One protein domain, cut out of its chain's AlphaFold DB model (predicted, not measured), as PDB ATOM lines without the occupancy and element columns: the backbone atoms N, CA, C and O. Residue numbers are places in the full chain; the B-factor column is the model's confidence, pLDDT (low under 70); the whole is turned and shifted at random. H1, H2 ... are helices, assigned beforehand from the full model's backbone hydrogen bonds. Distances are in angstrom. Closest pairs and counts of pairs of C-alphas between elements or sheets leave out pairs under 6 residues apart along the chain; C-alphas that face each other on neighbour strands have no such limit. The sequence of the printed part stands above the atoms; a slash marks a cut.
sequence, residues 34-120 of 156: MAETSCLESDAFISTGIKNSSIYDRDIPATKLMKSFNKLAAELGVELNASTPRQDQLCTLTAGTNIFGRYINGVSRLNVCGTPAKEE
ATOM      1  N   MET A  34      -5.890  37.258 -26.667       71.19
ATOM      2  CA  MET A  34      -6.285  38.657 -26.756       71.19
ATOM      3  C   MET A  34      -5.376  39.490 -25.844       71.19
ATOM      4  O   MET A  34      -5.052  39.061 -24.735       71.19
ATOM      5  N   ALA A  35      -4.942  40.663 -26.310       69.25
ATOM      6  CA  ALA A  35      -4.340  41.651 -25.424       69.25
ATOM      7  C   ALA A  35      -5.433  42.316 -24.579       69.25
ATOM      8  O   ALA A  35      -6.522  42.566 -25.084       69.25
ATOM      9  N   GLU A  36      -5.132  42.657 -23.327       67.62
ATOM     10  CA  GLU A  36      -6.087  43.263 -22.379       67.62
ATOM     11  C   GLU A  36      -6.789  44.501 -22.962       67.62
ATOM     12  O   GLU A  36      -7.934  44.787 -22.644       67.62
ATOM     13  N   THR A  37      -6.117  45.217 -23.864       73.81
ATOM     14  CA  THR A  37      -6.617  46.444 -24.485       73.81
ATOM     15  C   THR A  37      -7.383  46.239 -25.791       73.81
ATOM     16  O   THR A  37      -7.922  47.210 -26.313       73.81
ATOM     17  N   SER A  38      -7.394  45.034 -26.366       70.06
ATOM     18  CA  SER A  38      -7.878  44.844 -27.741       70.06
ATOM     19  C   SER A  38      -9.395  44.729 -27.855       70.06
ATOM     20  O   SER A  38      -9.955  45.215 -28.839       70.06
ATOM     21  N   CYS A  39     -10.065  44.091 -26.890       78.06
ATOM     22  CA  CYS A  39     -11.526  43.942 -26.878       78.06
ATOM     23  C   CYS A  39     -12.043  44.012 -25.438       78.06
ATOM     24  O   CYS A  39     -12.216  43.000 -24.773       78.06
ATOM     25  N   LEU A  40     -12.254  45.235 -24.953       82.06
ATOM     26  CA  LEU A  40     -12.564  45.517 -23.545       82.06
ATOM     27  C   LEU A  40     -13.904  44.932 -23.071       82.06
ATOM     28  O   LEU A  40     -14.079  44.700 -21.882       82.06
ATOM     29  N   GLU A  41     -14.831  44.688 -23.998       82.81
ATOM     30  CA  GLU A  41     -16.185  44.196 -23.712       82.81
ATOM     31  C   GLU A  41     -16.295  42.660 -23.786       82.81
ATOM     32  O   GLU A  41     -17.378  42.101 -23.601       82.81
ATOM     33  N   SER A  42     -15.195  41.970 -24.111       81.00
ATOM     34  CA  SER A  42     -15.205  40.548 -24.455       81.00
ATOM     35  C   SER A  42     -14.020  39.805 -23.841       81.00
ATOM     36  O   SER A  42     -12.876  40.035 -24.216       81.00
ATOM     37  N   ASP A  43     -14.286  38.817 -22.988       83.06
ATOM     38  CA  ASP A  43     -13.249  37.918 -22.458       83.06
ATOM     39  C   ASP A  43     -12.728  36.935 -23.516       83.06
ATOM     40  O   ASP A  43     -11.614  36.405 -23.436       83.06
ATOM     41  N   ALA A  44     -13.569  36.672 -24.516       82.12
ATOM     42  CA  ALA A  44     -13.287  35.836 -25.665       82.12
ATOM     43  C   ALA A  44     -13.899  36.459 -26.926       82.12
ATOM     44  O   ALA A  44     -15.079  36.795 -26.959       82.12
ATOM     45  N   PHE A  45     -13.117  36.566 -27.998       81.06
ATOM     46  CA  PHE A  45     -13.612  37.067 -29.280       81.06
ATOM     47  C   PHE A  45     -13.442  36.014 -30.369       81.06
ATOM     48  O   PHE A  45     -12.326  35.587 -30.671       81.06
ATOM     49  N   ILE A  46     -14.558  35.573 -30.945       82.06
ATOM     50  CA  ILE A  46     -14.616  34.419 -31.841       82.06
ATOM     51  C   ILE A  46     -15.032  34.882 -33.237       82.06
ATOM     52  O   ILE A  46     -16.145  35.350 -33.466       82.06
ATOM     53  N   SER A  47     -14.129  34.719 -34.202       78.19
ATOM     54  CA  SER A  47     -14.309  35.170 -35.584       78.19
ATOM     55  C   SER A  47     -13.967  34.060 -36.579       78.19
ATOM     56  O   SER A  47     -13.082  33.246 -36.341       78.19
ATOM     57  N   THR A  48     -14.632  34.069 -37.736       74.81
ATOM     58  CA  THR A  48     -14.279  33.260 -38.920       74.81
ATOM     59  C   THR A  48     -13.258  33.950 -39.836       74.81
ATOM     60  O   THR A  48     -13.112  33.580 -40.996       74.81
ATOM     61  N   GLY A  49     -12.583  34.999 -39.352       71.94
ATOM     62  CA  GLY A  49     -11.676  35.832 -40.153       71.94
ATOM     63  C   GLY A  49     -12.391  36.912 -40.972       71.94
ATOM     64  O   GLY A  49     -11.748  37.703 -41.658       71.94
ATOM     65  N   ILE A  50     -13.720  36.988 -40.869       72.25
ATOM     66  CA  ILE A  50     -14.550  38.024 -41.490       72.25
ATOM     67  C   ILE A  50     -15.042  38.976 -40.395       72.25
ATOM     68  O   ILE A  50     -15.414  38.537 -39.301       72.25
ATOM     69  N   LYS A  51     -15.045  40.281 -40.697       83.38
ATOM     70  CA  LYS A  51     -15.621  41.346 -39.855       83.38
ATOM     71  C   LYS A  51     -17.139  41.178 -39.676       83.38
ATOM     72  O   LYS A  51     -17.706  40.171 -40.098       83.38
ATOM     73  N   ASN A  52     -17.798  42.163 -39.061       87.00
ATOM     74  CA  ASN A  52     -19.254  42.209 -38.922       87.00
ATOM     75  C   ASN A  52     -19.953  41.810 -40.237       87.00
ATOM     76  O   ASN A  52     -19.811  42.471 -41.266       87.00
ATOM     77  N   SER A  53     -20.661  40.687 -40.196       84.88
ATOM     78  CA  SER A  53     -21.286  40.050 -41.350       84.88
ATOM     79  C   SER A  53     -22.486  39.238 -40.880       84.88
ATOM     80  O   SER A  53     -22.482  38.688 -39.779       84.88
ATOM     81  N   SER A  54     -23.506  39.119 -41.729       91.00
ATOM     82  CA  SER A  54     -24.682  38.285 -41.457       91.00
ATOM     83  C   SER A  54     -24.371  36.785 -41.427       91.00
ATOM     84  O   SER A  54     -25.226  35.985 -41.060       91.00
ATOM     85  N   ILE A  55     -23.142  36.373 -41.768       81.88
ATOM     86  CA  ILE A  55     -22.708  34.981 -41.612       81.88
ATOM     87  C   ILE A  55     -22.826  34.505 -40.155       81.88
ATOM     88  O   ILE A  55     -23.173  33.350 -39.929       81.88
ATOM     89  N   TYR A  56     -22.612  35.398 -39.181       83.81
ATOM     90  CA  TYR A  56     -22.702  35.086 -37.750       83.81
ATOM     91  C   TYR A  56     -24.144  34.944 -37.245       83.81
ATOM     92  O   TYR A  56     -24.346  34.361 -36.183       83.81
ATOM     93  N   ASP A  57     -25.138  35.408 -38.012       89.44
ATOM     94  CA  ASP A  57     -26.559  35.178 -37.709       89.44
ATOM     95  C   ASP A  57     -26.961  33.709 -37.977       89.44
ATOM     96  O   ASP A  57     -28.048  33.272 -37.598       89.44
ATOM     97  N   ARG A  58     -26.096  32.935 -38.649       85.44
ATOM     98  CA  ARG A  58     -26.311  31.523 -38.983       85.44
ATOM     99  C   ARG A  58     -25.681  30.591 -37.951       85.44
ATOM    100  O   ARG A  58     -24.819  30.979 -37.163       85.44
ATOM    101  N   ASP A  59     -26.079  29.324 -38.013       83.62
ATOM    102  CA  ASP A  59     -25.488  28.260 -37.206       83.62
ATOM    103  C   ASP A  59     -24.165  27.773 -37.816       83.62
ATOM    104  O   ASP A  59     -24.095  26.778 -38.533       83.62
ATOM    105  N   ILE A  60     -23.111  28.556 -37.593       77.75
ATOM    106  CA  ILE A  60     -21.741  28.245 -38.009       77.75
ATOM    107  C   ILE A  60     -20.899  27.849 -36.789       77.75
ATOM    108  O   ILE A  60     -21.210  28.289 -35.677       77.75
ATOM    109  N   PRO A  61     -19.780  27.120 -36.971       78.94
ATOM    110  CA  PRO A  61     -18.918  26.706 -35.861       78.94
ATOM    111  C   PRO A  61     -18.505  27.847 -34.919       78.94
ATOM    112  O   PRO A  61     -18.506  27.674 -33.706       78.94
ATOM    113  N   ALA A  62     -18.228  29.045 -35.448       76.88
ATOM    114  CA  ALA A  62     -17.886  30.216 -34.635       76.88
ATOM    115  C   ALA A  62     -19.027  30.648 -33.694       76.88
ATOM    116  O   ALA A  62     -18.803  30.903 -32.512       76.88
ATOM    117  N   THR A  63     -20.262  30.690 -34.199       83.81
ATOM    118  CA  THR A  63     -21.442  31.047 -33.404       83.81
ATOM    119  C   THR A  63     -21.776  29.943 -32.395       83.81
ATOM    120  O   THR A  63     -22.137  30.254 -31.262       83.81
ATOM    121  N   LYS A  64     -21.601  28.663 -32.761       83.31
ATOM    122  CA  LYS A  64     -21.727  27.528 -31.830       83.31
ATOM    123  C   LYS A  64     -20.708  27.615 -30.687       83.31
ATOM    124  O   LYS A  64     -21.090  27.491 -29.528       83.31
ATOM    125  N   LEU A  65     -19.444  27.917 -31.000       82.19
ATOM    126  CA  LEU A  65     -18.359  28.084 -30.021       82.19
ATOM    127  C   LEU A  65     -18.646  29.205 -29.036       82.19
ATOM    128  O   LEU A  65     -18.533  29.006 -27.831       82.19
ATOM    129  N   MET A  66     -19.086  30.354 -29.536       88.19
ATOM    130  CA  MET A  66     -19.478  31.471 -28.684       88.19
ATOM    131  C   MET A  66     -20.660  31.111 -27.771       88.19
ATOM    132  O   MET A  66     -20.615  31.380 -26.574       88.19
ATOM    133  N   LYS A  67     -21.706  30.465 -28.304       90.50
ATOM    134  CA  LYS A  67     -22.866  30.046 -27.500       90.50
ATOM    135  C   LYS A  67     -22.477  29.038 -26.420       90.50
ATOM    136  O   LYS A  67     -22.891  29.202 -25.278       90.50
ATOM    137  N   SER A  68     -21.691  28.023 -26.777       86.06
ATOM    138  CA  SER A  68     -21.239  26.990 -25.842       86.06
ATOM    139  C   SER A  68     -20.334  27.582 -24.754       86.06
ATOM    140  O   SER A  68     -20.519  27.287 -23.576       86.06
ATOM    141  N   PHE A  69     -19.464  28.537 -25.107       86.69
ATOM    142  CA  PHE A  69     -18.678  29.289 -24.128       86.69
ATOM    143  C   PHE A  69     -19.572  30.013 -23.115       86.69
ATOM    144  O   PHE A  69     -19.421  29.829 -21.909       86.69
ATOM    145  N   ASN A  70     -20.531  30.808 -23.593       91.44
ATOM    146  CA  ASN A  70     -21.399  31.593 -22.712       91.44
ATOM    147  C   ASN A  70     -22.297  30.697 -21.851       91.44
ATOM    148  O   ASN A  70     -22.552  31.008 -20.689       91.44
ATOM    149  N   LYS A  71     -22.734  29.559 -22.400       91.75
ATOM    150  CA  LYS A  71     -23.479  28.538 -21.662       91.75
ATOM    151  C   LYS A  71     -22.643  27.962 -20.517       91.75
ATOM    152  O   LYS A  71     -23.099  28.000 -19.380       91.75
ATOM    153  N   LEU A  72     -21.416  27.511 -20.789       85.62
ATOM    154  CA  LEU A  72     -20.516  26.978 -19.762       85.62
ATOM    155  C   LEU A  72     -20.206  28.025 -18.676       85.62
ATOM    156  O   LEU A  72     -20.061  27.683 -17.505       85.62
ATOM    157  N   ALA A  73     -20.130  29.308 -19.043       85.06
ATOM    158  CA  ALA A  73     -19.803  30.385 -18.105       85.06
ATOM    159  C   ALA A  73     -20.951  30.580 -17.115       85.06
ATOM    160  O   ALA A  73     -20.736  30.617 -15.903       85.06
ATOM    161  N   ALA A  74     -22.177  30.600 -17.644       92.44
ATOM    162  CA  ALA A  74     -23.392  30.647 -16.851       92.44
ATOM    163  C   ALA A  74     -23.546  29.405 -15.955       92.44
ATOM    164  O   ALA A  74     -23.859  29.548 -14.776       92.44
ATOM    165  N   GLU A  75     -23.287  28.200 -16.476       89.75
ATOM    166  CA  GLU A  75     -23.379  26.944 -15.712       89.75
ATOM    167  C   GLU A  75     -22.377  26.879 -14.551       89.75
ATOM    168  O   GLU A  75     -22.701  26.368 -13.480       89.75
ATOM    169  N   LEU A  76     -21.177  27.430 -14.740       86.31
ATOM    170  CA  LEU A  76     -20.145  27.506 -13.704       86.31
ATOM    171  C   LEU A  76     -20.275  28.743 -12.801       86.31
ATOM    172  O   LEU A  76     -19.493  28.883 -11.860       86.31
ATOM    173  N   GLY A  77     -21.231  29.638 -13.074       90.25
ATOM    174  CA  GLY A  77     -21.429  30.874 -12.318       90.25
ATOM    175  C   GLY A  77     -20.240  31.839 -12.391       90.25
ATOM    176  O   GLY A  77     -19.978  32.556 -11.427       90.25
ATOM    177  N   VAL A  78     -19.490  31.833 -13.497       85.69
ATOM    178  CA  VAL A  78     -18.361  32.746 -13.722       85.69
ATOM    179  C   VAL A  78     -18.778  33.887 -14.645       85.69
ATOM    180  O   VAL A  78     -19.411  33.665 -15.674       85.69
ATOM    181  N   GLU A  79     -18.398  35.114 -14.294       88.44
ATOM    182  CA  GLU A  79     -18.647  36.310 -15.108       88.44
ATOM    183  C   GLU A  79     -17.646  36.378 -16.269       88.44
ATOM    184  O   GLU A  79     -16.686  37.138 -16.229       88.44
ATOM    185  N   LEU A  80     -17.837  35.518 -17.272       85.38
ATOM    186  CA  LEU A  80     -17.083  35.527 -18.525       85.38
ATOM    187  C   LEU A  80     -18.041  35.602 -19.712       85.38
ATOM    188  O   LEU A  80     -19.072  34.928 -19.720       85.38
ATOM    189  N   ASN A  81     -17.667  36.352 -20.746       88.19
ATOM    190  CA  ASN A  81     -18.464  36.491 -21.956       88.19
ATOM    191  C   ASN A  81     -17.624  36.373 -23.236       88.19
ATOM    192  O   ASN A  81     -16.579  37.004 -23.402       88.19
ATOM    193  N   ALA A  82     -18.132  35.586 -24.179       87.75
ATOM    194  CA  ALA A  82     -17.648  35.492 -25.541       87.75
ATOM    195  C   ALA A  82     -18.564  36.241 -26.508       87.75
ATOM    196  O   ALA A  82     -19.794  36.163 -26.422       87.75
ATOM    197  N   SER A  83     -17.961  36.885 -27.502       90.62
ATOM    198  CA  SER A  83     -18.677  37.597 -28.558       90.62
ATOM    199  C   SER A  83     -18.108  37.290 -29.947       90.62
ATOM    200  O   SER A  83     -16.997  36.782 -30.113       90.62
ATOM    201  N   THR A  84     -18.906  37.581 -30.969       88.00
ATOM    202  CA  THR A  84     -18.503  37.563 -32.381       88.00
ATOM    203  C   THR A  84     -18.362  38.991 -32.918       88.00
ATOM    204  O   THR A  84     -18.954  39.912 -32.345       88.00
ATOM    205  N   PRO A  85     -17.723  39.200 -34.089       87.62
ATOM    206  CA  PRO A  85     -17.701  40.505 -34.762       87.62
ATOM    207  C   PRO A  85     -19.076  41.117 -35.059       87.62
ATOM    208  O   PRO A  85     -19.168  42.289 -35.414       87.62
ATOM    209  N   ARG A  86     -20.149  40.318 -34.994       90.75
ATOM    210  CA  ARG A  86     -21.524  40.798 -35.138       90.75
ATOM    211  C   ARG A  86     -22.053  41.459 -33.858       90.75
ATOM    212  O   ARG A  86     -22.864  42.376 -33.966       90.75
ATOM    213  N   GLN A  87     -21.608  41.014 -32.681       90.62
ATOM    214  CA  GLN A  87     -22.046  41.521 -31.371       90.62
ATOM    215  C   GLN A  87     -21.115  42.604 -30.831       90.62
ATOM    216  O   GLN A  87     -21.592  43.658 -30.427       90.62
ATOM    217  N   ASP A  88     -19.805  42.370 -30.871       87.88
ATOM    218  CA  ASP A  88     -18.797  43.350 -30.473       87.88
ATOM    219  C   ASP A  88     -18.146  43.920 -31.737       87.88
ATOM    220  O   ASP A  88     -17.242  43.338 -32.339       87.88
ATOM    221  N   GLN A  89     -18.691  45.052 -32.187       86.94
ATOM    222  CA  GLN A  89     -18.231  45.749 -33.392       86.94
ATOM    223  C   GLN A  89     -17.022  46.656 -33.122       86.94
ATOM    224  O   GLN A  89     -16.424  47.165 -34.073       86.94
ATOM    225  N   LEU A  90     -16.688  46.886 -31.847       84.75
ATOM    226  CA  LEU A  90     -15.561  47.720 -31.432       84.75
ATOM    227  C   LEU A  90     -14.264  46.908 -31.391       84.75
ATOM    228  O   LEU A  90     -13.200  47.439 -31.705       84.75
ATOM    229  N   CYS A  91     -14.356  45.616 -31.080       79.62
ATOM    230  CA  CYS A  91     -13.239  44.689 -31.162       79.62
ATOM    231  C   CYS A  91     -12.747  44.525 -32.610       79.62
ATOM    232  O   CYS A  91     -13.477  44.142 -33.529       79.62
ATOM    233  N   THR A  92     -11.460  44.801 -32.829       74.31
ATOM    234  CA  THR A  92     -10.857  44.809 -34.174       74.31
ATOM    235  C   THR A  92     -10.128  43.512 -34.530       74.31
ATOM    236  O   THR A  92      -9.663  43.362 -35.668       74.31
ATOM    237  N   LEU A  93     -10.087  42.541 -33.605       71.81
ATOM    238  CA  LEU A  93      -9.400  41.251 -33.738       71.81
ATOM    239  C   LEU A  93     -10.132  40.285 -34.678       71.81
ATOM    240  O   LEU A  93     -10.565  39.195 -34.320       71.81
ATOM    241  N   THR A  94     -10.240  40.672 -35.939       66.44
ATOM    242  CA  THR A  94     -10.658  39.771 -37.011       66.44
ATOM    243  C   THR A  94      -9.412  39.081 -37.527       66.44
ATOM    244  O   THR A  94      -8.585  39.688 -38.205       66.44
ATOM    245  N   ALA A  95      -9.221  37.827 -37.114       56.94
ATOM    246  CA  ALA A  95      -8.060  37.016 -37.462       56.94
ATOM    247  C   ALA A  95      -8.048  36.694 -38.969       56.94
ATOM    248  O   ALA A  95      -8.392  35.599 -39.390       56.94
ATOM    249  N   GLY A  96      -7.695  37.678 -39.796       50.88
ATOM    250  CA  GLY A  96      -7.479  37.509 -41.232       50.88
ATOM    251  C   GLY A  96      -6.012  37.257 -41.590       50.88
ATOM    252  O   GLY A  96      -5.728  36.800 -42.690       50.88
ATOM    253  N   THR A  97      -5.072  37.578 -40.690       39.44
ATOM    254  CA  THR A  97      -3.622  37.590 -40.992       39.44
ATOM    255  C   THR A  97      -2.705  37.077 -39.878       39.44
ATOM    256  O   THR A  97      -1.498  37.008 -40.091       39.44
ATOM    257  N   ASN A  98      -3.228  36.666 -38.720       37.00
ATOM    258  CA  ASN A  98      -2.397  36.224 -37.598       37.00
ATOM    259  C   ASN A  98      -2.649  34.750 -37.279       37.00
ATOM    260  O   ASN A  98      -3.781  34.362 -37.021       37.00
ATOM    261  N   ILE A  99      -1.582  33.944 -37.284       38.97
ATOM    262  CA  ILE A  99      -1.557  32.558 -36.801       38.97
ATOM    263  C   ILE A  99      -0.449  32.429 -35.767       38.97
ATOM    264  O   ILE A  99       0.655  32.090 -36.166       38.97
ATOM    265  N   PHE A 100      -0.707  32.633 -34.470       35.12
ATOM    266  CA  PHE A 100       0.219  32.163 -33.429       35.12
ATOM    267  C   PHE A 100      -0.516  31.816 -32.128       35.12
ATOM    268  O   PHE A 100      -0.766  32.665 -31.280       35.12
ATOM    269  N   GLY A 101      -0.791  30.527 -31.945       34.81
ATOM    270  CA  GLY A 101      -1.063  29.926 -30.644       34.81
ATOM    271  C   GLY A 101      -0.231  28.652 -30.524       34.81
ATOM    272  O   GLY A 101      -0.356  27.757 -31.356       34.81
ATOM    273  N   ARG A 102       0.659  28.573 -29.528       36.34
ATOM    274  CA  ARG A 102       1.400  27.348 -29.198       36.34
ATOM    275  C   ARG A 102       0.714  26.691 -28.004       36.34
ATOM    276  O   ARG A 102       0.657  27.278 -26.929       36.34
ATOM    277  N   TYR A 103       0.248  25.459 -28.176       34.31
ATOM    278  CA  TYR A 103      -0.058  24.578 -27.055       34.31
ATOM    279  C   TYR A 103       1.245  24.291 -26.299       34.31
ATOM    280  O   TYR A 103       2.153  23.680 -26.865       34.31
ATOM    281  N   ILE A 104       1.374  24.747 -25.051       38.41
ATOM    282  CA  ILE A 104       2.449  24.281 -24.169       38.41
ATOM    283  C   ILE A 104       1.820  23.472 -23.040       38.41
ATOM    284  O   ILE A 104       1.477  23.997 -21.982       38.41
ATOM    285  N   ASN A 105       1.639  22.178 -23.288       34.09
ATOM    286  CA  ASN A 105       1.324  21.241 -22.218       34.09
ATOM    287  C   ASN A 105       2.495  21.213 -21.222       34.09
ATOM    288  O   ASN A 105       3.647  21.106 -21.641       34.09
ATOM    289  N   GLY A 106       2.216  21.292 -19.917       40.22
ATOM    290  CA  GLY A 106       3.228  21.090 -18.871       40.22
ATOM    291  C   GLY A 106       4.032  22.319 -18.425       40.22
ATOM    292  O   GLY A 106       5.014  22.161 -17.702       40.22
ATOM    293  N   VAL A 107       3.641  23.546 -18.791       48.03
ATOM    294  CA  VAL A 107       4.244  24.755 -18.194       48.03
ATOM    295  C   VAL A 107       3.641  24.983 -16.814       48.03
ATOM    296  O   VAL A 107       2.446  25.236 -16.679       48.03
ATOM    297  N   SER A 108       4.480  24.892 -15.782       49.00
ATOM    298  CA  SER A 108       4.106  25.260 -14.414       49.00
ATOM    299  C   SER A 108       3.535  26.679 -14.368       49.00
ATOM    300  O   SER A 108       4.046  27.572 -15.042       49.00
ATOM    301  N   ARG A 109       2.523  26.914 -13.521       51.12
ATOM    302  CA  ARG A 109       1.891  28.233 -13.326       51.12
ATOM    303  C   ARG A 109       2.903  29.334 -12.991       51.12
ATOM    304  O   ARG A 109       2.699  30.474 -13.386       51.12
ATOM    305  N   LEU A 110       3.998  28.983 -12.315       67.88
ATOM    306  CA  LEU A 110       5.093  29.904 -11.978       67.88
ATOM    307  C   LEU A 110       5.893  30.378 -13.203       67.88
ATOM    308  O   LEU A 110       6.560  31.403 -13.137       67.88
ATOM    309  N   ASN A 111       5.816  29.638 -14.308       52.12
ATOM    310  CA  ASN A 111       6.547  29.898 -15.547       52.12
ATOM    311  C   ASN A 111       5.654  30.533 -16.625       52.12
ATOM    312  O   ASN A 111       6.112  30.778 -17.741       52.12
ATOM    313  N   VAL A 112       4.375  30.771 -16.317       62.66
ATOM    314  CA  VAL A 112       3.472  31.523 -17.189       62.66
ATOM    315  C   VAL A 112       3.780  33.007 -17.013       62.66
ATOM    316  O   VAL A 112       3.874  33.492 -15.888       62.66
ATOM    317  N   CYS A 113       3.932  33.738 -18.121       60.81
ATOM    318  CA  CYS A 113       4.030  35.195 -18.072       60.81
ATOM    319  C   CYS A 113       2.781  35.759 -17.375       60.81
ATOM    320  O   CYS A 113       1.667  35.567 -17.859       60.81
ATOM    321  N   GLY A 114       2.965  36.426 -16.234       62.47
ATOM    322  CA  GLY A 114       1.877  37.086 -15.503       62.47
ATOM    323  C   GLY A 114       1.554  38.487 -16.022       62.47
ATOM    324  O   GLY A 114       0.587  39.093 -15.573       62.47
ATOM    325  N   THR A 115       2.365  39.022 -16.937       67.00
ATOM    326  CA  THR A 115       2.162  40.349 -17.519       67.00
ATOM    327  C   THR A 115       1.099  40.271 -18.616       67.00
ATOM    328  O   THR A 115       1.304  39.532 -19.585       67.00
ATOM    329  N   PRO A 116      -0.009  41.029 -18.509       61.53
ATOM    330  CA  PRO A 116      -1.000  41.106 -19.572       61.53
ATOM    331  C   PRO A 116      -0.364  41.574 -20.881       61.53
ATOM    332  O   PRO A 116       0.462  42.494 -20.898       61.53
ATOM    333  N   ALA A 117      -0.746  40.942 -21.989       61.16
ATOM    334  CA  ALA A 117      -0.355  41.423 -23.303       61.16
ATOM    335  C   ALA A 117      -1.046  42.769 -23.564       61.16
ATOM    336  O   ALA A 117      -2.246  42.908 -23.332       61.16
ATOM    337  N   LYS A 118      -0.285  43.751 -24.056       64.31
ATOM    338  CA  LYS A 118      -0.803  45.033 -24.546       64.31
ATOM    339  C   LYS A 118      -0.766  45.027 -26.062       64.31
ATOM    340  O   LYS A 118       0.167  44.484 -26.654       64.31
ATOM    341  N   GLU A 119      -1.760  45.637 -26.686       63.41
ATOM    342  CA  GLU A 119      -1.746  45.805 -28.131       63.41
ATOM    343  C   GLU A 119      -0.640  46.794 -28.523       63.41
ATOM    344  O   GLU A 119      -0.622  47.941 -28.071       63.41
ATOM    345  N   GLU A 120       0.311  46.361 -29.356       60.88
ATOM    346  CA  GLU A 120       1.262  47.293 -29.958       60.88
ATOM    347  C   GLU A 120       0.532  48.144 -30.997       60.88
ATOM    348  O   GLU A 120       0.255  47.696 -32.112       60.88
TER     349      GLU A 120
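Overview. This is residues 34 to 120 of the 156 residues of an uncharacterized protein of Strongylus vulgaris (UniProt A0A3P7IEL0). There is little regular structure here: a body of loops has the helix H2 along one side and the very short H1 near the beginning of H2, while residues 99 to 115 stick out as a wide free loop. After that loop, the last residues fold back toward the first printed ones. The printed part has 87 residues, with H1 then H2 and no named strand; it is all helix by class, though only 19 residues are in named elements. It is only just compact, close to loose, with a radius of gyration of the C-alphas of 14.3 A and spans of 42 by 34 by 23 A.

Along the chain. Begin at Met 34 and go on to C-alpha 54 at (-24.682, 38.285, -41.457), where H1, residues 54 to 57, begins. H2, residues 61 to 75, runs 20.6 A to C-alpha 75 at (-23.379, 26.944, -15.712).

Arrangement. Across their tight link, H1 and H2 only just touch, only at the corner, with 3 pairs of C-alphas within 8 A; H2 does so with residues 62 to 63 alone, and the closest C-alphas, of Tyr 56 and Thr 63, are 6.1 A apart. Every O i to N i+4 pair in H2 is within hydrogen-bond range; H1 is too short for one. Look also at residues 44 to 45, paired parallel with residues 82 to 83.

Size, cuts and confidence. The C-alphas farthest apart, of Ser 54 and Leu 110, are 42.7 A apart. The printed part has no cut. Confidence is low, with pLDDT under 70, at residues 35 to 36 and 94 to 120.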